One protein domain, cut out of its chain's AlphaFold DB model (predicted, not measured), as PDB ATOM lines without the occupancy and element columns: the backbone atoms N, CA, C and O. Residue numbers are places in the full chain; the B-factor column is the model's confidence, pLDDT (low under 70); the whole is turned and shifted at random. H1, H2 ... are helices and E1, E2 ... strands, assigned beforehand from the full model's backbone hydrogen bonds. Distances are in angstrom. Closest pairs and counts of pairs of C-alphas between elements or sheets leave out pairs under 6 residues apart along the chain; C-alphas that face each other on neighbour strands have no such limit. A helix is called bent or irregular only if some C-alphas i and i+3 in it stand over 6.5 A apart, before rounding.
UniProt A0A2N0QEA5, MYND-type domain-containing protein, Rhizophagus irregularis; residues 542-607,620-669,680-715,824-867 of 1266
ATOM      1  N   LYS A 542     -31.559  71.795  22.654       62.53
ATOM      2  CA  LYS A 542     -30.475  71.063  23.341       62.53
ATOM      3  C   LYS A 542     -30.159  69.748  22.625       62.53
ATOM      4  O   LYS A 542     -31.021  68.896  22.423       62.53
ATOM      5  N   LYS A 543     -28.884  69.556  22.278       68.88
ATOM      6  CA  LYS A 543     -28.346  68.286  21.768       68.88
ATOM      7  C   LYS A 543     -27.606  67.548  22.881       68.88
ATOM      8  O   LYS A 543     -26.674  68.102  23.456       68.88
ATOM      9  N   ILE A 544     -27.986  66.297  23.136       71.56
ATOM     10  CA  ILE A 544     -27.401  65.435  24.170       71.56
ATOM     11  C   ILE A 544     -26.762  64.220  23.490       71.56
ATOM     12  O   ILE A 544     -27.417  63.490  22.752       71.56
ATOM     13  N   SER A 545     -25.469  64.001  23.720       72.06
ATOM     14  CA  SER A 545     -24.694  62.892  23.166       72.06
ATOM     15  C   SER A 545     -24.275  61.918  24.263       72.06
ATOM     16  O   SER A 545     -23.523  62.279  25.167       72.06
ATOM     17  N   ILE A 546     -24.705  60.665  24.133       73.94
ATOM     18  CA  ILE A 546     -24.502  59.586  25.102       73.94
ATOM     19  C   ILE A 546     -23.698  58.471  24.430       73.94
ATOM     20  O   ILE A 546     -24.055  57.991  23.350       73.94
ATOM     21  N   PHE A 547     -22.599  58.054  25.054       73.06
ATOM     22  CA  PHE A 547     -21.869  56.855  24.651       73.06
ATOM     23  C   PHE A 547     -22.247  55.693  25.560       73.06
ATOM     24  O   PHE A 547     -22.100  55.765  26.775       73.06
ATOM     25  N   LEU A 548     -22.716  54.625  24.937       69.88
ATOM     26  CA  LEU A 548     -23.145  53.394  25.563       69.88
ATOM     27  C   LEU A 548     -22.061  52.343  25.319       69.88
ATOM     28  O   LEU A 548     -21.943  51.775  24.224       69.88
ATOM     29  N   GLY A 549     -21.250  52.117  26.348       56.19
ATOM     30  CA  GLY A 549     -20.070  51.284  26.284       56.19
ATOM     31  C   GLY A 549     -20.259  49.848  26.770       56.19
ATOM     32  O   GLY A 549     -20.554  49.637  27.938       56.19
ATOM     33  N   GLY A 550     -20.028  48.856  25.897       53.97
ATOM     34  CA  GLY A 550     -20.130  47.428  26.249       53.97
ATOM     35  C   GLY A 550     -21.554  46.853  26.193       53.97
ATOM     36  O   GLY A 550     -21.897  45.969  26.974       53.97
ATOM     37  N   ILE A 551     -22.402  47.350  25.287       49.44
ATOM     38  CA  ILE A 551     -23.863  47.231  25.414       49.44
ATOM     39  C   ILE A 551     -24.457  46.110  24.556       49.44
ATOM     40  O   ILE A 551     -24.384  46.127  23.324       49.44
ATOM     41  N   ASN A 552     -25.132  45.182  25.242       52.38
ATOM     42  CA  ASN A 552     -26.105  44.222  24.707       52.38
ATOM     43  C   ASN A 552     -27.569  44.704  24.874       52.38
ATOM     44  O   ASN A 552     -28.475  43.918  24.596       52.38
ATOM     45  N   ASP A 553     -27.815  45.940  25.326       57.00
ATOM     46  CA  ASP A 553     -29.087  46.324  25.952       57.00
ATOM     47  C   ASP A 553     -29.808  47.513  25.280       57.00
ATOM     48  O   ASP A 553     -29.413  48.675  25.393       57.00
ATOM     49  N   LEU A 554     -30.877  47.194  24.550       68.25
ATOM     50  CA  LEU A 554     -31.762  48.158  23.894       68.25
ATOM     51  C   LEU A 554     -32.705  48.857  24.895       68.25
ATOM     52  O   LEU A 554     -33.243  49.917  24.574       68.25
ATOM     53  N   SER A 555     -32.883  48.301  26.101       63.91
ATOM     54  CA  SER A 555     -33.809  48.825  27.114       63.91
ATOM     55  C   SER A 555     -33.443  50.243  27.555       63.91
ATOM     56  O   SER A 555     -34.320  51.095  27.609       63.91
ATOM     57  N   ASN A 556     -32.153  50.549  27.733       65.88
ATOM     58  CA  ASN A 556     -31.691  51.891  28.102       65.88
ATOM     59  C   ASN A 556     -32.151  52.959  27.106       65.88
ATOM     60  O   ASN A 556     -32.553  54.047  27.512       65.88
ATOM     61  N   ILE A 557     -32.128  52.653  25.805       76.06
ATOM     62  CA  ILE A 557     -32.615  53.574  24.767       76.06
ATOM     63  C   ILE A 557     -34.135  53.738  24.893       76.06
ATOM     64  O   ILE A 557     -34.626  54.863  24.846       76.06
ATOM     65  N   VAL A 558     -34.867  52.637  25.080       73.88
ATOM     66  CA  VAL A 558     -36.337  52.625  25.166       73.88
ATOM     67  C   VAL A 558     -36.832  53.415  26.379       73.88
ATOM     68  O   VAL A 558     -37.678  54.293  26.227       73.88
ATOM     69  N   GLU A 559     -36.261  53.163  27.557       68.44
ATOM     70  CA  GLU A 559     -36.614  53.845  28.806       68.44
ATOM     71  C   GLU A 559     -36.293  55.338  28.759       68.44
ATOM     72  O   GLU A 559     -37.159  56.160  29.043       68.44
ATOM     73  N   THR A 560     -35.070  55.692  28.339       69.31
ATOM     74  CA  THR A 560     -34.634  57.095  28.232       69.31
ATOM     75  C   THR A 560     -35.623  57.917  27.425       69.31
ATOM     76  O   THR A 560     -35.991  59.030  27.795       69.31
ATOM     77  N   VAL A 561     -36.039  57.368  26.292       76.69
ATOM     78  CA  VAL A 561     -36.897  58.067  25.348       76.69
ATOM     79  C   VAL A 561     -38.324  58.149  25.860       76.69
ATOM     80  O   VAL A 561     -38.954  59.194  25.706       76.69
ATOM     81  N   TYR A 562     -38.825  57.073  26.464       75.31
ATOM     82  CA  TYR A 562     -40.143  57.057  27.080       75.31
ATOM     83  C   TYR A 562     -40.260  58.121  28.173       75.31
ATOM     84  O   TYR A 562     -41.120  58.993  28.071       75.31
ATOM     85  N   ASP A 563     -39.346  58.126  29.142       65.38
ATOM     86  CA  ASP A 563     -39.368  59.079  30.257       65.38
ATOM     87  C   ASP A 563     -39.241  60.534  29.766       65.38
ATOM     88  O   ASP A 563     -39.926  61.431  30.272       65.38
ATOM     89  N   LEU A 564     -38.414  60.772  28.734       68.00
ATOM     90  CA  LEU A 564     -38.300  62.075  28.068       68.00
ATOM     91  C   LEU A 564     -39.599  62.514  27.404       68.00
ATOM     92  O   LEU A 564     -40.023  63.654  27.575       68.00
ATOM     93  N   THR A 565     -40.228  61.609  26.666       73.69
ATOM     94  CA  THR A 565     -41.470  61.897  25.950       73.69
ATOM     95  C   THR A 565     -42.595  62.193  26.945       73.69
ATOM     96  O   THR A 565     -43.202  63.257  26.862       73.69
ATOM     97  N   MET A 566     -42.785  61.341  27.961       68.62
ATOM     98  CA  MET A 566     -43.816  61.507  28.998       68.62
ATOM     99  C   MET A 566     -43.642  62.790  29.820       68.62
ATOM    100  O   MET A 566     -44.608  63.494  30.106       68.62
ATOM    101  N   SER A 567     -42.407  63.146  30.183       59.84
ATOM    102  CA  SER A 567     -42.159  64.375  30.951       59.84
ATOM    103  C   SER A 567     -42.498  65.640  30.152       59.84
ATOM    104  O   SER A 567     -42.912  66.649  30.727       59.84
ATOM    105  N   LEU A 568     -42.339  65.593  28.827       63.94
ATOM    106  CA  LEU A 568     -42.582  66.720  27.926       63.94
ATOM    107  C   LEU A 568     -44.045  66.836  27.473       63.94
ATOM    108  O   LEU A 568     -44.449  67.929  27.079       63.94
ATOM    109  N   GLU A 569     -44.857  65.780  27.580       60.03
ATOM    110  CA  GLU A 569     -46.294  65.815  27.243       60.03
ATOM    111  C   GLU A 569     -47.085  66.846  28.069       60.03
ATOM    112  O   GLU A 569     -48.070  67.404  27.589       60.03
ATOM    113  N   SER A 570     -46.614  67.182  29.275       49.19
ATOM    114  CA  SER A 570     -47.206  68.227  30.130       49.19
ATOM    115  C   SER A 570     -46.835  69.667  29.734       49.19
ATOM    116  O   SER A 570     -47.445  70.615  30.226       49.19
ATOM    117  N   HIS A 571     -45.851  69.854  28.845       52.62
ATOM    118  CA  HIS A 571     -45.314  71.155  28.434       52.62
ATOM    119  C   HIS A 571     -45.437  71.306  26.917       52.62
ATOM    120  O   HIS A 571     -44.464  71.196  26.166       52.62
ATOM    121  N   THR A 572     -46.655  71.555  26.447       44.59
ATOM    122  CA  THR A 572     -46.926  71.738  25.023       44.59
ATOM    123  C   THR A 572     -46.191  72.985  24.498       44.59
ATOM    124  O   THR A 572     -46.512  74.117  24.855       44.59
ATOM    125  N   ASN A 573     -45.190  72.752  23.633       47.38
ATOM    126  CA  ASN A 573     -44.629  73.665  22.611       47.38
ATOM    127  C   ASN A 573     -43.224  74.293  22.788       47.38
ATOM    128  O   ASN A 573     -42.858  75.085  21.921       47.38
ATOM    129  N   TYR A 574     -42.394  73.961  23.791       51.31
ATOM    130  CA  TYR A 574     -41.161  74.759  24.037       51.31
ATOM    131  C   TYR A 574     -39.785  74.067  23.954       51.31
ATOM    132  O   TYR A 574     -38.779  74.769  24.065       51.31
ATOM    133  N   TYR A 575     -39.680  72.754  23.706       59.75
ATOM    134  CA  TYR A 575     -38.374  72.066  23.671       59.75
ATOM    135  C   TYR A 575     -38.253  71.074  22.512       59.75
ATOM    136  O   TYR A 575     -39.146  70.261  22.298       59.75
ATOM    137  N   ASN A 576     -37.123  71.115  21.800       68.12
ATOM    138  CA  ASN A 576     -36.738  70.117  20.804       68.12
ATOM    139  C   ASN A 576     -35.396  69.505  21.236       68.12
ATOM    140  O   ASN A 576     -34.362  70.179  21.284       68.12
ATOM    141  N   ILE A 577     -35.429  68.233  21.637       74.06
ATOM    142  CA  ILE A 577     -34.283  67.536  22.225       74.06
ATOM    143  C   ILE A 577     -33.736  66.533  21.219       74.06
ATOM    144  O   ILE A 577     -34.420  65.596  20.820       74.06
ATOM    145  N   ASN A 578     -32.465  66.688  20.854       77.50
ATOM    146  CA  ASN A 578     -31.773  65.758  19.965       77.50
ATOM    147  C   ASN A 578     -30.877  64.813  20.770       77.50
ATOM    148  O   ASN A 578     -29.815  65.224  21.243       77.50
ATOM    149  N   LEU A 579     -31.269  63.545  20.884       80.00
ATOM    150  CA  LEU A 579     -30.495  62.481  21.514       80.00
ATOM    151  C   LEU A 579     -29.606  61.769  20.497       80.00
ATOM    152  O   LEU A 579     -30.065  61.276  19.467       80.00
ATOM    153  N   LEU A 580     -28.322  61.657  20.814       79.94
ATOM    154  CA  LEU A 580     -27.355  60.907  20.028       79.94
ATOM    155  C   LEU A 580     -26.765  59.767  20.860       79.94
ATOM    156  O   LEU A 580     -25.879  59.999  21.678       79.94
ATOM    157  N   PHE A 581     -27.193  58.535  20.596       81.25
ATOM    158  CA  PHE A 581     -26.630  57.326  21.190       81.25
ATOM    159  C   PHE A 581     -25.502  56.772  20.324       81.25
ATOM    160  O   PHE A 581     -25.677  56.525  19.134       81.25
ATOM    161  N   THR A 582     -24.337  56.528  20.914       80.00
ATOM    162  CA  THR A 582     -23.264  55.749  20.281       80.00
ATOM    163  C   THR A 582     -23.169  54.402  20.979       80.00
ATOM    164  O   THR A 582     -22.775  54.364  22.138       80.00
ATOM    165  N   ILE A 583     -23.548  53.320  20.295       78.94
ATOM    166  CA  ILE A 583     -23.559  51.960  20.851       78.94
ATOM    167  C   ILE A 583     -22.305  51.203  20.413       78.94
ATOM    168  O   ILE A 583     -21.978  51.172  19.223       78.94
ATOM    169  N   ASN A 584     -21.601  50.587  21.363       74.62
ATOM    170  CA  ASN A 584     -20.392  49.812  21.091       74.62
ATOM    171  C   ASN A 584     -20.508  48.359  21.571       74.62
ATOM    172  O   ASN A 584     -20.900  48.105  22.709       74.62
ATOM    173  N   ASN A 585     -20.139  47.417  20.696       68.44
ATOM    174  CA  ASN A 585     -20.054  45.994  21.021       68.44
ATOM    175  C   ASN A 585     -18.898  45.324  20.261       68.44
ATOM    176  O   ASN A 585     -18.516  45.762  19.174       68.44
ATOM    177  N   PHE A 586     -18.359  44.240  20.813       57.97
ATOM    178  CA  PHE A 586     -17.356  43.409  20.147       57.97
ATOM    179  C   PHE A 586     -17.964  42.437  19.128       57.97
ATOM    180  O   PHE A 586     -17.269  42.025  18.199       57.97
ATOM    181  N   ASN A 587     -19.242  42.072  19.289       59.91
ATOM    182  CA  ASN A 587     -19.927  41.101  18.446       59.91
ATOM    183  C   ASN A 587     -20.834  41.801  17.408       59.91
ATOM    184  O   ASN A 587     -21.821  42.446  17.788       59.91
ATOM    185  N   PRO A 588     -20.562  41.656  16.095       64.19
ATOM    186  CA  PRO A 588     -21.394  42.253  15.049       64.19
ATOM    187  C   PRO A 588     -22.815  41.670  15.007       64.19
ATOM    188  O   PRO A 588     -23.733  42.362  14.572       64.19
ATOM    189  N   ILE A 589     -23.025  40.452  15.518       65.81
ATOM    190  CA  ILE A 589     -24.334  39.791  15.622       65.81
ATOM    191  C   ILE A 589     -25.259  40.565  16.560       65.81
ATOM    192  O   ILE A 589     -26.402  40.847  16.209       65.81
ATOM    193  N   VAL A 590     -24.749  40.996  17.716       67.38
ATOM    194  CA  VAL A 590     -25.535  41.761  18.696       67.38
ATOM    195  C   VAL A 590     -25.921  43.132  18.146       67.38
ATOM    196  O   VAL A 590     -27.068  43.558  18.287       67.38
ATOM    197  N   LEU A 591     -24.979  43.825  17.495       74.06
ATOM    198  CA  LEU A 591     -25.269  45.111  16.856       74.06
ATOM    199  C   LEU A 591     -26.320  44.947  15.754       74.06
ATOM    200  O   LEU A 591     -27.277  45.715  15.713       74.06
ATOM    201  N   SER A 592     -26.181  43.919  14.913       78.56
ATOM    202  CA  SER A 592     -27.139  43.610  13.843       78.56
ATOM    203  C   SER A 592     -28.533  43.331  14.407       78.56
ATOM    204  O   SER A 592     -29.507  43.915  13.940       78.56
ATOM    205  N   ARG A 593     -28.626  42.531  15.477       78.06
ATOM    206  CA  ARG A 593     -29.877  42.252  16.196       78.06
ATOM    207  C   ARG A 593     -30.544  43.533  16.698       78.06
ATOM    208  O   ARG A 593     -31.722  43.749  16.438       78.06
ATOM    209  N   ASN A 594     -29.806  44.391  17.407       78.62
ATOM    210  CA  ASN A 594     -30.361  45.625  17.976       78.62
ATOM    211  C   ASN A 594     -30.895  46.571  16.890       78.62
ATOM    212  O   ASN A 594     -31.930  47.203  17.085       78.62
ATOM    213  N   LEU A 595     -30.213  46.648  15.744       85.75
ATOM    214  CA  LEU A 595     -30.672  47.444  14.606       85.75
ATOM    215  C   LEU A 595     -31.935  46.860  13.963       85.75
ATOM    216  O   LEU A 595     -32.832  47.626  13.625       85.75
ATOM    217  N   VAL A 596     -32.033  45.532  13.836       85.00
ATOM    218  CA  VAL A 596     -33.250  44.865  13.339       85.00
ATOM    219  C   VAL A 596     -34.440  45.138  14.263       85.00
ATOM    220  O   VAL A 596     -35.513  45.471  13.777       85.00
ATOM    221  N   LEU A 597     -34.253  45.088  15.583       81.25
ATOM    222  CA  LEU A 597     -35.323  45.364  16.550       81.25
ATOM    223  C   LEU A 597     -35.779  46.825  16.529       81.25
ATOM    224  O   LEU A 597     -36.977  47.092  16.539       81.25
ATOM    225  N   LEU A 598     -34.842  47.774  16.458       87.69
ATOM    226  CA  LEU A 598     -35.181  49.187  16.278       87.69
ATOM    227  C   LEU A 598     -35.941  49.424  14.967       87.69
ATOM    228  O   LEU A 598     -36.876  50.219  14.946       87.69
ATOM    229  N   GLU A 599     -35.586  48.710  13.896       89.88
ATOM    230  CA  GLU A 599     -36.309  48.769  12.624       89.88
ATOM    231  C   GLU A 599     -37.720  48.168  12.727       89.88
ATOM    232  O   GLU A 599     -38.655  48.740  12.170       89.88
ATOM    233  N   MET A 600     -37.915  47.085  13.487       87.56
ATOM    234  CA  MET A 600     -39.255  46.550  13.765       87.56
ATOM    235  C   MET A 600     -40.114  47.555  14.550       87.56
ATOM    236  O   MET A 600     -41.245  47.825  14.153       87.56
ATOM    237  N   ILE A 601     -39.568  48.183  15.602       88.56
ATOM    238  CA  ILE A 601     -40.267  49.221  16.390       88.56
ATOM    239  C   ILE A 601     -40.621  50.427  15.510       88.56
ATOM    240  O   ILE A 601     -41.729  50.959  15.584       88.56
ATOM    241  N   ASN A 602     -39.701  50.834  14.633       89.56
ATOM    242  CA  ASN A 602     -39.917  51.898  13.658       89.56
ATOM    243  C   ASN A 602     -41.060  51.572  12.676       89.56
ATOM    244  O   ASN A 602     -41.712  52.482  12.178       89.56
ATOM    245  N   ARG A 603     -41.342  50.297  12.392       88.38
ATOM    246  CA  ARG A 603     -42.400  49.877  11.453       88.38
ATOM    247  C   ARG A 603     -43.761  49.616  12.082       88.38
ATOM    248  O   ARG A 603     -44.709  49.349  11.346       88.38
ATOM    249  N   LEU A 604     -43.879  49.715  13.403       87.81
ATOM    250  CA  LEU A 604     -45.172  49.617  14.072       87.81
ATOM    251  C   LEU A 604     -46.161  50.658  13.487       87.81
ATOM    252  O   LEU A 604     -45.739  51.737  13.055       87.81
ATOM    253  N   PRO A 605     -47.472  50.380  13.446       82.94
ATOM    254  CA  PRO A 605     -48.479  51.332  12.964       82.94
ATOM    255  C   PRO A 605     -48.732  52.473  13.966       82.94
ATOM    256  O   PRO A 605     -48.292  52.414  15.110       82.94
ATOM    257  N   ASP A 606     -49.433  53.537  13.557       77.06
ATOM    258  CA  ASP A 606     -49.721  54.661  14.460       77.06
ATOM    259  C   ASP A 606     -50.746  54.288  15.550       77.06
ATOM    260  O   ASP A 606     -51.792  53.689  15.240       77.06
ATOM    261  N   PRO A 607     -50.496  54.661  16.823       73.31
ATOM    262  CA  PRO A 607     -51.503  54.551  17.868       73.31
ATOM    263  C   PRO A 607     -52.642  55.547  17.599       73.31
ATOM    264  O   PRO A 607     -52.399  56.704  17.267       73.31
ATOM    265  N   SER A 620     -58.237  48.476  23.813       62.22
ATOM    266  CA  SER A 620     -59.054  49.354  22.965       62.22
ATOM    267  C   SER A 620     -58.502  50.784  22.895       62.22
ATOM    268  O   SER A 620     -58.720  51.471  21.896       62.22
ATOM    269  N   GLN A 621     -57.740  51.214  23.912       66.38
ATOM    270  CA  GLN A 621     -57.082  52.527  23.950       66.38
ATOM    271  C   GLN A 621     -55.916  52.630  22.958       66.38
ATOM    272  O   GLN A 621     -55.586  53.722  22.503       66.38
ATOM    273  N   TRP A 622     -55.302  51.500  22.600       72.44
ATOM    274  CA  TRP A 622     -54.232  51.419  21.609       72.44
ATOM    275  C   TRP A 622     -54.768  50.793  20.316       72.44
ATOM    276  O   TRP A 622     -55.620  49.914  20.325       72.44
ATOM    277  N   ASN A 623     -54.285  51.223  19.149       79.44
ATOM    278  CA  ASN A 623     -54.746  50.643  17.881       79.44
ATOM    279  C   ASN A 623     -54.445  49.128  17.851       79.44
ATOM    280  O   ASN A 623     -53.293  48.743  18.033       79.44
ATOM    281  N   LYS A 624     -55.444  48.280  17.558       79.75
ATOM    282  CA  LYS A 624     -55.292  46.812  17.461       79.75
ATOM    283  C   LYS A 624     -54.077  46.386  16.627       79.75
ATOM    284  O   LYS A 624     -53.355  45.479  17.023       79.75
ATOM    285  N   ASN A 625     -53.803  47.067  15.516       79.62
ATOM    286  CA  ASN A 625     -52.651  46.753  14.668       79.62
ATOM    287  C   ASN A 625     -51.315  47.080  15.358       79.62
ATOM    288  O   ASN A 625     -50.315  46.415  15.107       79.62
ATOM    289  N   PHE A 626     -51.281  48.105  16.215       82.88
ATOM    290  CA  PHE A 626     -50.092  48.461  16.997       82.88
ATOM    291  C   PHE A 626     -49.817  47.409  18.060       82.88
ATOM    292  O   PHE A 626     -48.687  46.949  18.180       82.88
ATOM    293  N   VAL A 627     -50.867  46.981  18.763       79.50
ATOM    294  CA  VAL A 627     -50.790  45.900  19.748       79.50
ATOM    295  C   VAL A 627     -50.271  44.616  19.097       79.50
ATOM    296  O   VAL A 627     -49.295  44.060  19.587       79.50
ATOM    297  N   ILE A 628     -50.827  44.215  17.946       79.44
ATOM    298  CA  ILE A 628     -50.352  43.053  17.173       79.44
ATOM    299  C   ILE A 628     -48.870  43.201  16.801       79.44
ATOM    300  O   ILE A 628     -48.088  42.290  17.046       79.44
ATOM    301  N   GLY A 629     -48.449  44.360  16.288       78.50
ATOM    302  CA  GLY A 629     -47.041  44.577  15.950       78.50
ATOM    303  C   GLY A 629     -46.102  44.501  17.165       78.50
ATOM    304  O   GLY A 629     -44.986  43.998  17.058       78.50
ATOM    305  N   VAL A 630     -46.535  44.969  18.341       78.00
ATOM    306  CA  VAL A 630     -45.759  44.818  19.583       78.00
ATOM    307  C   VAL A 630     -45.693  43.353  20.017       78.00
ATOM    308  O   VAL A 630     -44.627  42.902  20.439       78.00
ATOM    309  N   MET A 631     -46.786  42.601  19.862       75.50
ATOM    310  CA  MET A 631     -46.810  41.156  20.105       75.50
ATOM    311  C   MET A 631     -45.819  40.411  19.209       75.50
ATOM    312  O   MET A 631     -45.069  39.579  19.703       75.50
ATOM    313  N   GLU A 632     -45.717  40.763  17.927       75.31
ATOM    314  CA  GLU A 632     -44.723  40.171  17.021       75.31
ATOM    315  C   GLU A 632     -43.283  40.408  17.512       75.31
ATOM    316  O   GLU A 632     -42.465  39.487  17.540       75.31
ATOM    317  N   ILE A 633     -42.960  41.626  17.968       75.69
ATOM    318  CA  ILE A 633     -41.639  41.951  18.538       75.69
ATOM    319  C   ILE A 633     -41.379  41.148  19.824       75.69
ATOM    320  O   ILE A 633     -40.258  40.678  20.043       75.69
ATOM    321  N   LEU A 634     -42.401  40.984  20.670       69.25
ATOM    322  CA  LEU A 634     -42.355  40.170  21.889       69.25
ATOM    323  C   LEU A 634     -42.111  38.690  21.571       69.25
ATOM    324  O   LEU A 634     -41.243  38.070  22.189       69.25
ATOM    325  N   SER A 635     -42.814  38.135  20.583       67.50
ATOM    326  CA  SER A 635     -42.711  36.729  20.179       67.50
ATOM    327  C   SER A 635     -41.326  36.383  19.630       67.50
ATOM    328  O   SER A 635     -40.806  35.313  19.947       67.50
ATOM    329  N   VAL A 636     -40.651  37.312  18.934       65.50
ATOM    330  CA  VAL A 636     -39.240  37.135  18.525       65.50
ATOM    331  C   VAL A 636     -38.317  36.848  19.717       65.50
ATOM    332  O   VAL A 636     -37.317  36.159  19.538       65.50
ATOM    333  N   TRP A 637     -38.633  37.322  20.927       56.94
ATOM    334  CA  TRP A 637     -37.818  37.137  22.140       56.94
ATOM    335  C   TRP A 637     -38.345  36.091  23.131       56.94
ATOM    336  O   TRP A 637     -37.562  35.518  23.892       56.94
ATOM    337  N   ALA A 638     -39.664  35.908  23.194       51.31
ATOM    338  CA  ALA A 638     -40.324  35.092  24.209       51.31
ATOM    339  C   ALA A 638     -40.551  33.640  23.762       51.31
ATOM    340  O   ALA A 638     -40.561  32.738  24.604       51.31
ATOM    341  N   GLU A 639     -40.715  33.394  22.461       49.03
ATOM    342  CA  GLU A 639     -41.179  32.104  21.951       49.03
ATOM    343  C   GLU A 639     -40.041  31.247  21.382       49.03
ATOM    344  O   GLU A 639     -39.092  31.730  20.766       49.03
ATOM    345  N   LYS A 640     -40.145  29.925  21.575       45.84
ATOM    346  CA  LYS A 640     -39.231  28.949  20.953       45.84
ATOM    347  C   LYS A 640     -39.486  28.786  19.447       45.84
ATOM    348  O   LYS A 640     -38.604  28.307  18.738       45.84
ATOM    349  N   VAL A 641     -40.673  29.169  18.974       52.84
ATOM    350  CA  VAL A 641     -41.130  29.052  17.585       52.84
ATOM    351  C   VAL A 641     -41.682  30.413  17.175       52.84
ATOM    352  O   VAL A 641     -42.585  30.915  17.822       52.84
ATOM    353  N   ILE A 642     -41.113  31.021  16.136       57.88
ATOM    354  CA  ILE A 642     -41.582  32.303  15.594       57.88
ATOM    355  C   ILE A 642     -42.701  31.988  14.596       57.88
ATOM    356  O   ILE A 642     -42.501  31.127  13.740       57.88
ATOM    357  N   SER A 643     -43.854  32.659  14.688       66.56
ATOM    358  CA  SER A 643     -44.933  32.492  13.702       66.56
ATOM    359  C   SER A 643     -44.483  32.906  12.297       66.56
ATOM    360  O   SER A 643     -43.636  33.790  12.158       66.56
ATOM    361  N   ASP A 644     -45.062  32.312  11.251       70.19
ATOM    362  CA  ASP A 644     -44.693  32.618   9.860       70.19
ATOM    363  C   ASP A 644     -44.822  34.118   9.546       70.19
ATOM    364  O   ASP A 644     -43.947  34.696   8.904       70.19
ATOM    365  N   ASP A 645     -45.853  34.782  10.073       69.25
ATOM    366  CA  ASP A 645     -46.059  36.226   9.913       69.25
ATOM    367  C   ASP A 645     -44.955  37.050  10.592       69.25
ATOM    368  O   ASP A 645     -44.349  37.927   9.969       69.25
ATOM    369  N   THR A 646     -44.607  36.713  11.838       69.50
ATOM    370  CA  THR A 646     -43.513  37.369  12.572       69.50
ATOM    371  C   THR A 646     -42.169  37.134  11.879       69.50
ATOM    372  O   THR A 646     -41.349  38.048  11.760       69.50
ATOM    373  N   TYR A 647     -41.943  35.919  11.373       73.94
ATOM    374  CA  TYR A 647     -40.751  35.553  10.616       73.94
ATOM    375  C   TYR A 647     -40.655  36.350   9.313       73.94
ATOM    376  O   TYR A 647     -39.594  36.885   8.989       73.94
ATOM    377  N   ASN A 648     -41.765  36.495   8.590       79.31
ATOM    378  CA  ASN A 648     -41.837  37.288   7.368       79.31
ATOM    379  C   ASN A 648     -41.570  38.777   7.638       79.31
ATOM    380  O   ASN A 648     -40.810  39.404   6.894       79.31
ATOM    381  N   ASN A 649     -42.107  39.334   8.727       77.06
ATOM    382  CA  ASN A 649     -41.871  40.724   9.128       77.06
ATOM    383  C   ASN A 649     -40.419  40.969   9.556       77.06
ATOM    384  O   ASN A 649     -39.794  41.942   9.118       77.06
ATOM    385  N   LEU A 650     -39.840  40.054  10.333       79.69
ATOM    386  CA  LEU A 650     -38.420  40.059  10.678       79.69
ATOM    387  C   LEU A 650     -37.542  40.000   9.419       79.69
ATOM    388  O   LEU A 650     -36.641  40.825   9.246       79.69
ATOM    389  N   ASN A 651     -37.821  39.055   8.520       81.50
ATOM    390  CA  ASN A 651     -37.083  38.879   7.274       81.50
ATOM    391  C   ASN A 651     -37.202  40.134   6.394       81.50
ATOM    392  O   ASN A 651     -36.208  40.606   5.851       81.50
ATOM    393  N   SER A 652     -38.385  40.749   6.319       84.56
ATOM    394  CA  SER A 652     -38.617  42.026   5.628       84.56
ATOM    395  C   SER A 652     -37.780  43.176   6.208       84.56
ATOM    396  O   SER A 652     -37.204  43.969   5.452       84.56
ATOM    397  N   CYS A 653     -37.646  43.263   7.537       87.19
ATOM    398  CA  CYS A 653     -36.765  44.238   8.189       87.19
ATOM    399  C   CYS A 653     -35.291  43.981   7.845       87.19
ATOM    400  O   CYS A 653     -34.573  44.914   7.478       87.19
ATOM    401  N   ILE A 654     -34.857  42.717   7.886       86.12
ATOM    402  CA  ILE A 654     -33.501  42.296   7.503       86.12
ATOM    403  C   ILE A 654     -33.213  42.655   6.042       86.12
ATOM    404  O   ILE A 654     -32.219  43.328   5.773       86.12
ATOM    405  N   HIS A 655     -34.092  42.288   5.102       87.25
ATOM    406  CA  HIS A 655     -33.937  42.622   3.680       87.25
ATOM    407  C   HIS A 655     -33.857  44.126   3.460       87.25
ATOM    408  O   HIS A 655     -33.013  44.585   2.700       87.25
ATOM    409  N   SER A 656     -34.691  44.904   4.147       87.38
ATOM    410  CA  SER A 656     -34.676  46.357   4.002       87.38
ATOM    411  C   SER A 656     -33.393  46.998   4.527       87.38
ATOM    412  O   SER A 656     -32.916  47.975   3.943       87.38
ATOM    413  N   LEU A 657     -32.831  46.478   5.623       88.69
ATOM    414  CA  LEU A 657     -31.534  46.922   6.133       88.69
ATOM    415  C   LEU A 657     -30.402  46.515   5.181       88.69
ATOM    416  O   LEU A 657     -29.558  47.356   4.884       88.69
ATOM    417  N   ILE A 658     -30.415  45.285   4.650       89.00
ATOM    418  CA  ILE A 658     -29.458  44.812   3.630       89.00
ATOM    419  C   ILE A 658     -29.490  45.731   2.407       89.00
ATOM    420  O   ILE A 658     -28.461  46.291   2.047       89.00
ATOM    421  N   GLU A 659     -30.670  45.955   1.828       86.19
ATOM    422  CA  GLU A 659     -30.867  46.790   0.638       86.19
ATOM    423  C   GLU A 659     -30.365  48.227   0.878       86.19
ATOM    424  O   GLU A 659     -29.631  48.791   0.065       86.19
ATOM    425  N   SER A 660     -30.677  48.804   2.043       84.38
ATOM    426  CA  SER A 660     -30.224  50.152   2.420       84.38
ATOM    427  C   SER A 660     -28.701  50.251   2.587       84.38
ATOM    428  O   SER A 660     -28.104  51.275   2.236       84.38
ATOM    429  N   LEU A 661     -28.062  49.212   3.134       84.19
ATOM    430  CA  LEU A 661     -26.612  49.144   3.336       84.19
ATOM    431  C   LEU A 661     -25.870  48.905   2.012       84.19
ATOM    432  O   LEU A 661     -24.891  49.595   1.724       84.19
ATOM    433  N   GLU A 662     -26.359  47.989   1.175       83.06
ATOM    434  CA  GLU A 662     -25.796  47.686  -0.146       83.06
ATOM    435  C   GLU A 662     -25.869  48.897  -1.078       83.06
ATOM    436  O   GLU A 662     -24.859  49.267  -1.679       83.06
ATOM    437  N   ASN A 663     -27.012  49.590  -1.129       74.25
ATOM    438  CA  ASN A 663     -27.168  50.807  -1.930       74.25
ATOM    439  C   ASN A 663     -26.169  51.895  -1.512       74.25
ATOM    440  O   ASN A 663     -25.532  52.533  -2.352       74.25
ATOM    441  N   LYS A 664     -25.955  52.078  -0.205       70.81
ATOM    442  CA  LYS A 664     -24.991  53.052   0.321       70.81
ATOM    443  C   LYS A 664     -23.533  52.684   0.014       70.81
ATOM    444  O   LYS A 664     -22.723  53.581  -0.237       70.81
ATOM    445  N   ILE A 665     -23.188  51.395   0.005       66.88
ATOM    446  CA  ILE A 665     -21.856  50.896  -0.386       66.88
ATOM    447  C   ILE A 665     -21.644  51.023  -1.906       66.88
ATOM    448  O   ILE A 665     -20.570  51.445  -2.345       66.88
ATOM    449  N   ASN A 666     -22.668  50.743  -2.713       62.56
ATOM    450  CA  ASN A 666     -22.618  50.859  -4.173       62.56
ATOM    451  C   ASN A 666     -22.463  52.319  -4.640       62.56
ATOM    452  O   ASN A 666     -21.666  52.597  -5.537       62.56
ATOM    453  N   ILE A 667     -23.103  53.277  -3.954       58.84
ATOM    454  CA  ILE A 667     -22.904  54.723  -4.185       58.84
ATOM    455  C   ILE A 667     -21.450  55.149  -3.900       58.84
ATOM    456  O   ILE A 667     -20.902  55.984  -4.614       58.84
ATOM    457  N   LYS A 668     -20.782  54.561  -2.895       55.12
ATOM    458  CA  LYS A 668     -19.361  54.841  -2.597       55.12
ATOM    459  C   LYS A 668     -18.379  54.214  -3.597       55.12
ATOM    460  O   LYS A 668     -17.227  54.637  -3.637       55.12
ATOM    461  N   THR A 669     -18.795  53.211  -4.374       53.03
ATOM    462  CA  THR A 669     -17.922  52.447  -5.289       53.03
ATOM    463  C   THR A 669     -18.087  52.816  -6.773       53.03
ATOM    464  O   THR A 669     -17.509  52.148  -7.629       53.03
ATOM    465  N   LYS A 680     -33.070  54.919   1.092       71.50
ATOM    466  CA  LYS A 680     -31.994  55.487   1.907       71.50
ATOM    467  C   LYS A 680     -31.990  54.821   3.279       71.50
ATOM    468  O   LYS A 680     -33.046  54.476   3.802       71.50
ATOM    469  N   LEU A 681     -30.802  54.713   3.877       79.19
ATOM    470  CA  LEU A 681     -30.650  54.289   5.269       79.19
ATOM    471  C   LEU A 681     -31.582  55.117   6.181       79.19
ATOM    472  O   LEU A 681     -31.632  56.343   6.003       79.19
ATOM    473  N   PRO A 682     -32.281  54.495   7.152       83.81
ATOM    474  CA  PRO A 682     -33.138  55.224   8.077       83.81
ATOM    475  C   PRO A 682     -32.391  56.376   8.752       83.81
ATOM    476  O   PRO A 682     -31.243  56.230   9.173       83.81
ATOM    477  N   SER A 683     -33.042  57.539   8.866       83.19
ATOM    478  CA  SER A 683     -32.371  58.764   9.331       83.19
ATOM    479  C   SER A 683     -31.916  58.712  10.797       83.19
ATOM    480  O   SER A 683     -31.034  59.477  11.197       83.19
ATOM    481  N   TRP A 684     -32.477  57.778  11.571       88.31
ATOM    482  CA  TRP A 684     -32.092  57.488  12.946       88.31
ATOM    483  C   TRP A 684     -30.814  56.633  13.049       88.31
ATOM    484  O   TRP A 684     -30.257  56.552  14.134       88.31
ATOM    485  N   ILE A 685     -30.275  56.056  11.962       89.25
ATOM    486  CA  ILE A 685     -29.009  55.289  11.969       89.25
ATOM    487  C   ILE A 685     -27.879  56.095  11.325       89.25
ATOM    488  O   ILE A 685     -28.042  56.706  10.269       89.25
ATOM    489  N   SER A 686     -26.676  56.051  11.907       86.25
ATOM    490  CA  SER A 686     -25.493  56.663  11.298       86.25
ATOM    491  C   SER A 686     -24.201  55.862  11.492       86.25
ATOM    492  O   SER A 686     -23.764  55.615  12.609       86.25
ATOM    493  N   PHE A 687     -23.510  55.566  10.387       80.31
ATOM    494  CA  PHE A 687     -22.198  54.889  10.361       80.31
ATOM    495  C   PHE A 687     -21.013  55.857  10.206       80.31
ATOM    496  O   PHE A 687     -19.938  55.464   9.755       80.31
ATOM    497  N   LYS A 688     -21.191  57.142  10.545       68.12
ATOM    498  CA  LYS A 688     -20.245  58.240  10.247       68.12
ATOM    499  C   LYS A 688     -18.805  58.022  10.759       68.12
ATOM    500  O   LYS A 688     -17.909  58.740  10.336       68.12
ATOM    501  N   HIS A 689     -18.575  57.059  11.651       62.47
ATOM    502  CA  HIS A 689     -17.276  56.809  12.285       62.47
ATOM    503  C   HIS A 689     -16.827  55.338  12.221       62.47
ATOM    504  O   HIS A 689     -15.951  54.946  12.987       62.47
ATOM    505  N   SER A 690     -17.430  54.495  11.366       64.75
ATOM    506  CA  SER A 690     -17.023  53.085  11.286       64.75
ATOM    507  C   SER A 690     -17.432  52.364   9.992       64.75
ATOM    508  O   SER A 690     -18.442  51.662   9.940       64.75
ATOM    509  N   SER A 691     -16.614  52.498   8.946       58.28
ATOM    510  CA  SER A 691     -16.808  51.818   7.652       58.28
ATOM    511  C   SER A 691     -16.761  50.288   7.764       58.28
ATOM    512  O   SER A 691     -17.588  49.605   7.168       58.28
ATOM    513  N   ASN A 692     -15.858  49.741   8.583       68.19
ATOM    514  CA  ASN A 692     -15.750  48.292   8.785       68.19
ATOM    515  C   ASN A 692     -16.948  47.714   9.556       68.19
ATOM    516  O   ASN A 692     -17.369  46.596   9.279       68.19
ATOM    517  N   THR A 693     -17.537  48.473  10.488       77.62
ATOM    518  CA  THR A 693     -18.737  48.027  11.222       77.62
ATOM    519  C   THR A 693     -19.916  47.821  10.280       77.62
ATOM    520  O   THR A 693     -20.631  46.830  10.406       77.62
ATOM    521  N   GLU A 694     -20.084  48.722   9.309       81.38
ATOM    522  CA  GLU A 694     -21.113  48.622   8.270       81.38
ATOM    523  C   GLU A 694     -20.980  47.305   7.484       81.38
ATOM    524  O   GLU A 694     -21.959  46.579   7.322       81.38
ATOM    525  N   PHE A 695     -19.753  46.951   7.088       78.06
ATOM    526  CA  PHE A 695     -19.454  45.704   6.382       78.06
ATOM    527  C   PHE A 695     -19.764  44.450   7.216       78.06
ATOM    528  O   PHE A 695     -20.417  43.538   6.719       78.06
ATOM    529  N   PHE A 696     -19.343  44.395   8.485       69.88
ATOM    530  CA  PHE A 696     -19.593  43.223   9.337       69.88
ATOM    531  C   PHE A 696     -21.075  43.027   9.671       69.88
ATOM    532  O   PHE A 696     -21.541  41.889   9.747       69.88
ATOM    533  N   ILE A 697     -21.821  44.120   9.843       79.75
ATOM    534  CA  ILE A 697     -23.276  44.056  10.013       79.75
ATOM    535  C   ILE A 697     -23.923  43.543   8.730       79.75
ATOM    536  O   ILE A 697     -24.711  42.604   8.792       79.75
ATOM    537  N   LEU A 698     -23.543  44.076   7.564       82.25
ATOM    538  CA  LEU A 698     -24.063  43.593   6.284       82.25
ATOM    539  C   LEU A 698     -23.783  42.096   6.081       82.25
ATOM    540  O   LEU A 698     -24.701  41.353   5.749       82.25
ATOM    541  N   GLN A 699     -22.558  41.635   6.347       76.56
ATOM    542  CA  GLN A 699     -22.223  40.210   6.272       76.56
ATOM    543  C   GLN A 699     -23.079  39.360   7.213       76.56
ATOM    544  O   GLN A 699     -23.528  38.281   6.833       76.56
ATOM    545  N   THR A 700     -23.323  39.848   8.429       72.06
ATOM    546  CA  THR A 700     -24.168  39.152   9.406       72.06
ATOM    547  C   THR A 700     -25.608  39.044   8.906       72.06
ATOM    548  O   THR A 700     -26.187  37.962   8.926       72.06
ATOM    549  N   LEU A 701     -26.178  40.143   8.409       78.75
ATOM    550  CA  LEU A 701     -27.541  40.163   7.880       78.75
ATOM    551  C   LEU A 701     -27.679  39.280   6.630       78.75
ATOM    552  O   LEU A 701     -28.649  38.537   6.510       78.75
ATOM    553  N   GLN A 702     -26.700  39.297   5.720       79.69
ATOM    554  CA  GLN A 702     -26.664  38.406   4.553       79.69
ATOM    555  C   GLN A 702     -26.569  36.932   4.965       79.69
ATOM    556  O   GLN A 702     -27.221  36.075   4.372       79.69
ATOM    557  N   TYR A 703     -25.789  36.631   6.006       72.31
ATOM    558  CA  TYR A 703     -25.731  35.290   6.571       72.31
ATOM    559  C   TYR A 703     -27.094  34.865   7.136       72.31
ATOM    560  O   TYR A 703     -27.550  33.766   6.835       72.31
ATOM    561  N   TRP A 704     -27.780  35.739   7.876       72.25
ATOM    562  CA  TRP A 704     -29.138  35.490   8.372       72.25
ATOM    563  C   TRP A 704     -30.187  35.358   7.268       72.25
ATOM    564  O   TRP A 704     -31.137  34.611   7.426       72.25
ATOM    565  N   LYS A 705     -30.019  36.046   6.138       76.50
ATOM    566  CA  LYS A 705     -30.890  35.899   4.965       76.50
ATOM    567  C   LYS A 705     -30.726  34.537   4.282       76.50
ATOM    568  O   LYS A 705     -31.697  33.986   3.773       76.50
ATOM    569  N   ASN A 706     -29.498  34.023   4.236       70.50
ATOM    570  CA  ASN A 706     -29.153  32.798   3.507       70.50
ATOM    571  C   ASN A 706     -29.297  31.518   4.346       70.50
ATOM    572  O   ASN A 706     -29.152  30.424   3.808       70.50
ATOM    573  N   ASN A 707     -29.555  31.641   5.649       58.81
ATOM    574  CA  ASN A 707     -29.766  30.525   6.569       58.81
ATOM    575  C   ASN A 707     -31.111  30.716   7.278       58.81
ATOM    576  O   ASN A 707     -31.520  31.848   7.508       58.81
ATOM    577  N   SER A 708     -31.810  29.641   7.647       53.22
ATOM    578  CA  SER A 708     -33.070  29.774   8.388       53.22
ATOM    579  C   SER A 708     -32.835  30.453   9.746       53.22
ATOM    580  O   SER A 708     -32.075  29.965  10.586       53.22
ATOM    581  N   LEU A 709     -33.487  31.601   9.966       55.81
ATOM    582  CA  LEU A 709     -33.484  32.282  11.262       55.81
ATOM    583  C   LEU A 709     -34.323  31.465  12.246       55.81
ATOM    584  O   LEU A 709     -35.547  31.452  12.188       55.81
ATOM    585  N   SER A 710     -33.674  30.775  13.172       49.94
ATOM    586  CA  SER A 710     -34.375  30.191  14.314       49.94
ATOM    587  C   SER A 710     -34.569  31.250  15.404       49.94
ATOM    588  O   SER A 710     -33.731  32.142  15.558       49.94
ATOM    589  N   ALA A 711     -35.612  31.108  16.233       44.38
ATOM    590  CA  ALA A 711     -35.716  31.845  17.502       44.38
ATOM    591  C   ALA A 711     -34.413  31.729  18.314       44.38
ATOM    592  O   ALA A 711     -33.960  32.679  18.940       44.38
ATOM    593  N   PHE A 712     -33.749  30.578  18.205       44.25
ATOM    594  CA  PHE A 712     -32.448  30.272  18.783       44.25
ATOM    595  C   PHE A 712     -31.298  31.158  18.257       44.25
ATOM    596  O   PHE A 712     -30.439  31.558  19.038       44.25
ATOM    597  N   ALA A 713     -31.289  31.532  16.971       46.44
ATOM    598  CA  ALA A 713     -30.293  32.440  16.389       46.44
ATOM    599  C   ALA A 713     -30.468  33.906  16.841       46.44
ATOM    600  O   ALA A 713     -29.497  34.665  16.844       46.44
ATOM    601  N   LEU A 714     -31.685  34.295  17.245       49.06
ATOM    602  CA  LEU A 714     -32.015  35.633  17.757       49.06
ATOM    603  C   LEU A 714     -31.950  35.719  19.296       49.06
ATOM    604  O   LEU A 714     -31.625  36.788  19.817       49.06
ATOM    605  N   ASN A 715     -32.179  34.599  20.004       46.34
ATOM    606  CA  ASN A 715     -32.279  34.523  21.471       46.34
ATOM    607  C   ASN A 715     -31.217  33.693  22.207       46.34
ATOM    608  O   ASN A 715     -31.323  33.640  23.426       46.34
ATOM    609  N   TYR A 824     -48.060  37.737  29.752       58.28
ATOM    610  CA  TYR A 824     -47.891  38.311  28.428       58.28
ATOM    611  C   TYR A 824     -48.711  39.598  28.263       58.28
ATOM    612  O   TYR A 824     -48.180  40.597  27.780       58.28
ATOM    613  N   ASP A 825     -49.949  39.612  28.755       62.28
ATOM    614  CA  ASP A 825     -50.794  40.805  28.769       62.28
ATOM    615  C   ASP A 825     -50.177  41.926  29.614       62.28
ATOM    616  O   ASP A 825     -50.072  43.066  29.169       62.28
ATOM    617  N   TYR A 826     -49.656  41.619  30.801       60.81
ATOM    618  CA  TYR A 826     -48.999  42.624  31.637       60.81
ATOM    619  C   TYR A 826     -47.700  43.186  31.038       60.81
ATOM    620  O   TYR A 826     -47.414  44.384  31.176       60.81
ATOM    621  N   LEU A 827     -46.898  42.343  30.377       60.38
ATOM    622  CA  LEU A 827     -45.735  42.808  29.616       60.38
ATOM    623  C   LEU A 827     -46.184  43.775  28.528       60.38
ATOM    624  O   LEU A 827     -45.655  44.882  28.434       60.38
ATOM    625  N   LEU A 828     -47.194  43.384  27.755       69.38
ATOM    626  CA  LEU A 828     -47.758  44.183  26.678       69.38
ATOM    627  C   LEU A 828     -48.238  45.542  27.208       69.38
ATOM    628  O   LEU A 828     -47.800  46.576  26.710       69.38
ATOM    629  N   LEU A 829     -49.001  45.565  28.301       67.25
ATOM    630  CA  LEU A 829     -49.449  46.797  28.960       67.25
ATOM    631  C   LEU A 829     -48.301  47.706  29.412       67.25
ATOM    632  O   LEU A 829     -48.370  48.924  29.253       67.25
ATOM    633  N   THR A 830     -47.221  47.126  29.934       64.88
ATOM    634  CA  THR A 830     -46.049  47.887  30.398       64.88
ATOM    635  C   THR A 830     -45.248  48.482  29.237       64.88
ATOM    636  O   THR A 830     -44.598  49.520  29.378       64.88
ATOM    637  N   LEU A 831     -45.264  47.821  28.081       71.94
ATOM    638  CA  LEU A 831     -44.373  48.105  26.958       71.94
ATOM    639  C   LEU A 831     -45.015  48.947  25.868       71.94
ATOM    640  O   LEU A 831     -44.301  49.697  25.202       71.94
ATOM    641  N   LEU A 832     -46.336  48.851  25.699       78.50
ATOM    642  CA  LEU A 832     -47.087  49.602  24.697       78.50
ATOM    643  C   LEU A 832     -46.768  51.112  24.746       78.50
ATOM    644  O   LEU A 832     -46.350  51.643  23.711       78.50
ATOM    645  N   PRO A 833     -46.823  51.800  25.907       75.56
ATOM    646  CA  PRO A 833     -46.519  53.234  25.977       75.56
ATOM    647  C   PRO A 833     -45.054  53.565  25.641       75.56
ATOM    648  O   PRO A 833     -44.748  54.587  25.018       75.56
ATOM    649  N   LYS A 834     -44.133  52.669  26.012       78.31
ATOM    650  CA  LYS A 834     -42.686  52.844  25.827       78.31
ATOM    651  C   LYS A 834     -42.271  52.695  24.377       78.31
ATOM    652  O   LYS A 834     -41.576  53.550  23.827       78.31
ATOM    653  N   LEU A 835     -42.745  51.633  23.734       84.38
ATOM    654  CA  LEU A 835     -42.508  51.386  22.317       84.38
ATOM    655  C   LEU A 835     -43.162  52.461  21.454       84.38
ATOM    656  O   LEU A 835     -42.580  52.862  20.451       84.38
ATOM    657  N   ALA A 836     -44.313  52.990  21.874       85.12
ATOM    658  CA  ALA A 836     -44.953  54.110  21.199       85.12
ATOM    659  C   ALA A 836     -44.114  55.391  21.256       85.12
ATOM    660  O   ALA A 836     -43.895  56.022  20.222       85.12
ATOM    661  N   SER A 837     -43.584  55.737  22.431       82.50
ATOM    662  CA  SER A 837     -42.715  56.911  22.608       82.50
ATOM    663  C   SER A 837     -41.405  56.781  21.832       82.50
ATOM    664  O   SER A 837     -40.964  57.720  21.159       82.50
ATOM    665  N   LEU A 838     -40.800  55.589  21.863       86.38
ATOM    666  CA  LEU A 838     -39.599  55.294  21.089       86.38
ATOM    667  C   LEU A 838     -39.851  55.411  19.589       86.38
ATOM    668  O   LEU A 838     -39.101  56.085  18.884       86.38
ATOM    669  N   ARG A 839     -40.931  54.800  19.107       89.00
ATOM    670  CA  ARG A 839     -41.358  54.882  17.712       89.00
ATOM    671  C   ARG A 839     -41.582  56.329  17.277       89.00
ATOM    672  O   ARG A 839     -41.044  56.727  16.248       89.00
ATOM    673  N   ALA A 840     -42.334  57.118  18.046       85.75
ATOM    674  CA  ALA A 840     -42.580  58.527  17.735       85.75
ATOM    675  C   ALA A 840     -41.263  59.310  17.594       85.75
ATOM    676  O   ALA A 840     -41.076  60.084  16.655       85.75
ATOM    677  N   SER A 841     -40.296  59.020  18.461       85.88
ATOM    678  CA  SER A 841     -38.979  59.657  18.431       85.88
ATOM    679  C   SER A 841     -38.108  59.214  17.242       85.88
ATOM    680  O   SER A 841     -37.341  60.014  16.702       85.88
ATOM    681  N   LEU A 842     -38.239  57.961  16.782       88.31
ATOM    682  CA  LEU A 842     -37.586  57.461  15.558       88.31
ATOM    683  C   LEU A 842     -38.177  58.099  14.288       88.31
ATOM    684  O   LEU A 842     -37.427  58.437  13.366       88.31
ATOM    685  N   HIS A 843     -39.497  58.322  14.268       85.75
ATOM    686  CA  HIS A 843     -40.216  59.028  13.195       85.75
ATOM    687  C   HIS A 843     -40.104  60.551  13.269       85.75
ATOM    688  O   HIS A 843     -40.533  61.235  12.341       85.75
ATOM    689  N   LYS A 844     -39.494  61.085  14.335       82.19
ATOM    690  CA  LYS A 844     -39.374  62.526  14.606       82.19
ATOM    691  C   LYS A 844     -40.735  63.224  14.718       82.19
ATOM    692  O   LYS A 844     -40.878  64.370  14.298       82.19
ATOM    693  N   THR A 845     -41.734  62.528  15.257       73.88
ATOM    694  CA  THR A 845     -43.092  63.050  15.474       73.88
ATOM    695  C   THR A 845     -43.326  63.546  16.904       73.88
ATOM    696  O   THR A 845     -44.380  64.114  17.177       73.88
ATOM    697  N   SER A 846     -42.355  63.377  17.809       73.25
ATOM    698  CA  SER A 846     -42.351  63.928  19.172       73.25
ATOM    699  C   SER A 846     -41.337  65.078  19.321       73.25
ATOM    700  O   SER A 846     -40.520  65.338  18.436       73.25
ATOM    701  N   SER A 847     -41.353  65.753  20.474       74.44
ATOM    702  CA  SER A 847     -40.352  66.756  20.892       74.44
ATOM    703  C   SER A 847     -38.948  66.177  21.138       74.44
ATOM    704  O   SER A 847     -38.005  66.917  21.430       74.44
ATOM    705  N   VAL A 848     -38.796  64.855  21.021       78.88
ATOM    706  CA  VAL A 848     -37.558  64.109  21.251       78.88
ATOM    707  C   VAL A 848     -37.162  63.411  19.955       78.88
ATOM    708  O   VAL A 848     -37.903  62.601  19.411       78.88
ATOM    709  N   GLN A 849     -35.965  63.685  19.451       85.38
ATOM    710  CA  GLN A 849     -35.425  63.045  18.252       85.38
ATOM    711  C   GLN A 849     -34.233  62.170  18.612       85.38
ATOM    712  O   GLN A 849     -33.408  62.554  19.440       85.38
ATOM    713  N   ILE A 850     -34.100  61.012  17.959       87.31
ATOM    714  CA  ILE A 850     -33.030  60.051  18.256       87.31
ATOM    715  C   ILE A 850     -32.166  59.772  17.035       87.31
ATOM    716  O   ILE A 850     -32.649  59.566  15.921       87.31
ATOM    717  N   GLN A 851     -30.864  59.665  17.280       86.94
ATOM    718  CA  GLN A 851     -29.901  59.084  16.363       86.94
ATOM    719  C   GLN A 851     -29.037  58.033  17.075       86.94
ATOM    720  O   GLN A 851     -28.512  58.284  18.155       86.94
ATOM    721  N   VAL A 852     -28.838  56.878  16.441       87.75
ATOM    722  CA  VAL A 852     -28.025  55.748  16.909       87.75
ATOM    723  C   VAL A 852     -26.807  55.560  15.998       87.75
ATOM    724  O   VAL A 852     -26.915  55.506  14.769       87.75
ATOM    725  N   LYS A 853     -25.624  55.443  16.605       86.31
ATOM    726  CA  LYS A 853     -24.331  55.230  15.945       86.31
ATOM    727  C   LYS A 853     -23.691  53.917  16.400       86.31
ATOM    728  O   LYS A 853     -23.110  53.893  17.486       86.31
ATOM    729  N   PRO A 854     -23.764  52.837  15.605       84.12
ATOM    730  CA  PRO A 854     -23.102  51.579  15.936       84.12
ATOM    731  C   PRO A 854     -21.592  51.640  15.676       84.12
ATOM    732  O   PRO A 854     -21.143  52.135  14.639       84.12
ATOM    733  N   VAL A 855     -20.807  51.095  16.607       76.94
ATOM    734  CA  VAL A 855     -19.347  50.969  16.498       76.94
ATOM    735  C   VAL A 855     -18.902  49.589  16.979       76.94
ATOM    736  O   VAL A 855     -19.101  49.230  18.137       76.94
ATOM    737  N   LEU A 856     -18.256  48.817  16.110       70.25
ATOM    738  CA  LEU A 856     -17.649  47.538  16.464       70.25
ATOM    739  C   LEU A 856     -16.261  47.760  17.076       70.25
ATOM    740  O   LEU A 856     -15.463  48.513  16.509       70.25
ATOM    741  N   GLY A 857     -15.936  47.067  18.169       62.06
ATOM    742  CA  GLY A 857     -14.576  47.018  18.719       62.06
ATOM    743  C   GLY A 857     -14.486  47.101  20.234       62.06
ATOM    744  O   GLY A 857     -15.496  47.261  20.910       62.06
ATOM    745  N   ASP A 858     -13.251  47.035  20.736       59.94
ATOM    746  CA  ASP A 858     -12.944  47.269  22.146       59.94
ATOM    747  C   ASP A 858     -13.314  48.689  22.558       59.94
ATOM    748  O   ASP A 858     -13.107  49.638  21.802       59.94
ATOM    749  N   ILE A 859     -13.858  48.835  23.759       65.44
ATOM    750  CA  ILE A 859     -14.320  50.121  24.270       65.44
ATOM    751  C   ILE A 859     -13.182  51.105  24.522       65.44
ATOM    752  O   ILE A 859     -13.293  52.276  24.155       65.44
ATOM    753  N   ILE A 860     -12.077  50.632  25.100       64.88
ATOM    754  CA  ILE A 860     -10.904  51.456  25.371       64.88
ATOM    755  C   ILE A 860     -10.284  51.865  24.033       64.88
ATOM    756  O   ILE A 860     -10.065  53.051  23.796       64.88
ATOM    757  N   ASP A 861     -10.118  50.927  23.099       64.06
ATOM    758  CA  ASP A 861      -9.670  51.221  21.730       64.06
ATOM    759  C   ASP A 861     -10.629  52.167  20.981       64.06
ATOM    760  O   ASP A 861     -10.201  53.031  20.218       64.06
ATOM    761  N   THR A 862     -11.937  52.063  21.205       68.81
ATOM    762  CA  THR A 862     -12.938  52.912  20.546       68.81
ATOM    763  C   THR A 862     -12.865  54.349  21.043       68.81
ATOM    764  O   THR A 862     -12.775  55.276  20.232       68.81
ATOM    765  N   LEU A 863     -12.853  54.543  22.364       68.69
ATOM    766  CA  LEU A 863     -12.734  55.861  22.987       68.69
ATOM    767  C   LEU A 863     -11.406  56.543  22.634       68.69
ATOM    768  O   LEU A 863     -11.359  57.770  22.539       68.69
ATOM    769  N   LEU A 864     -10.344  55.768  22.404       62.34
ATOM    770  CA  LEU A 864      -8.994  56.294  22.203       62.34
ATOM    771  C   LEU A 864      -8.576  56.420  20.734       62.34
ATOM    772  O   LEU A 864      -7.990  57.435  20.362       62.34
ATOM    773  N   CYS A 865      -8.838  55.400  19.921       57.94
ATOM    774  CA  CYS A 865      -8.220  55.224  18.605       57.94
ATOM    775  C   CYS A 865      -9.223  55.329  17.451       57.94
ATOM    776  O   CYS A 865      -8.875  55.836  16.386       57.94
ATOM    777  N   ARG A 866     -10.459  54.844  17.631       62.09
ATOM    778  CA  ARG A 866     -11.442  54.758  16.528       62.09
ATOM    779  C   ARG A 866     -12.299  56.007  16.377       62.09
ATOM    780  O   ARG A 866     -12.778  56.295  15.283       62.09
ATOM    781  N   LEU A 867     -12.505  56.750  17.462       69.06
ATOM    782  CA  LEU A 867     -13.253  58.002  17.434       69.06
ATOM    783  C   LEU A 867     -12.314  59.196  17.216       69.06
ATOM    784  O   LEU A 867     -11.334  59.332  17.954       69.06
TER     785      LEU A 867
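What this domain is: This is residues 542 to 607, 620 to 669, 680 to 715 and 824 to 867 of the 1266 residues of the protein "MYND-type domain-containing protein" of Rhizophagus irregularis (UniProt A0A2N0QEA5). A twisted sheet of three parallel strands forms one side of this domain, with H1 and H2 over one of its faces and the short H8 on the other, near the strands' last residues. H2 lies at the core, between the sheet and H4, with H3, H5 and H7 packed round it. The printed part has 196 residues with eight named helices and three named strands, in the order E1 H1 E2 H2 H3 H4 H5 H6 H7 E3 H8. The sheet runs E1 E2 E3, and the class is mostly helix. The whole is compact, with a radius of gyration of the C-alphas of 17.0 A and spans of 47 by 43 by 31 A.

Where its parts are: Find C-alpha 542 at (-30.475, 71.063, 23.341), where E1, residues 542 to 549, begins. E2, residues 575 to 585, is 32.0 A long, and E3, residues 848 to 856, is 26.3 A. The helices are H1, residues 555 to 569; H2, 588 to 603; H3, 624 to 638; H4, 644 to 668, 35.9 A; H5, 691 to 706; H6, 711 to 715; H7, 824 to 843, 26.8 A; and H8, 859 to 866, ending at C-alpha 866 (-11.442, 54.758, 16.528). H7 and H8 are both only just irregular: C-alphas 830 and 833 are 7.0 A apart, and C-alphas 863 and 866 are 6.7 A apart; H7 has a kink of 40 degrees near residue 831.

How they stand to each other: Look at N 546 and O 580, 2.8 A, for parallel E1 and E2, and at N 851 and O 579, 2.8 A, for parallel E2 and E3. E1, H1, E2 form a strand-helix-strand unit, a helix between two parallel neighbours, with a right-handed crossover. H1 is over E2 at a height over the sheet of 9.7 A. H2, on the same face, is over E2 and E3 at 10.8 A. H8, on the opposite face, is only just over E2 and E3, with 3 C-alphas on each. H5 is on the sheet, C-alphas 693 and 856 being closest at 5.4 A. H2 touches H4, closest at C-alphas 596 and 653, 6.3 A. H2 touches H3, closest at C-alphas 600 and 633, 7.0 A, at a shallow tilt of 15 degrees, opposite ways. H7 touches H1 with residues 833 to 841 alone, closest at C-alphas 562 and 834, 5.1 A. H6 touches H3, closest at C-alphas 637 and 715, 6.2 A. Every O i to N i+4 pair is within hydrogen-bond range in H1, H2, H4, H5 and H6, against 10 of 11 in H3, 14 of 16 in H7 and 3 of 4 in H8.

The domain as a whole: The C-alphas farthest apart, of Ser 620 and Cys 865, are 51.4 A from each other. Three cuts leave gaps between C-alphas: 10.5 A from 607 to 620, 16.1 A from 669 to 680 and 17.5 A from 715 to 824. Of the links that are printed whole, each is tight. The mean pLDDT of the printed part is 71.8; 84 residues are under 70, among them 566 to 576 and 857 to 867, and H6 has a mean of 46.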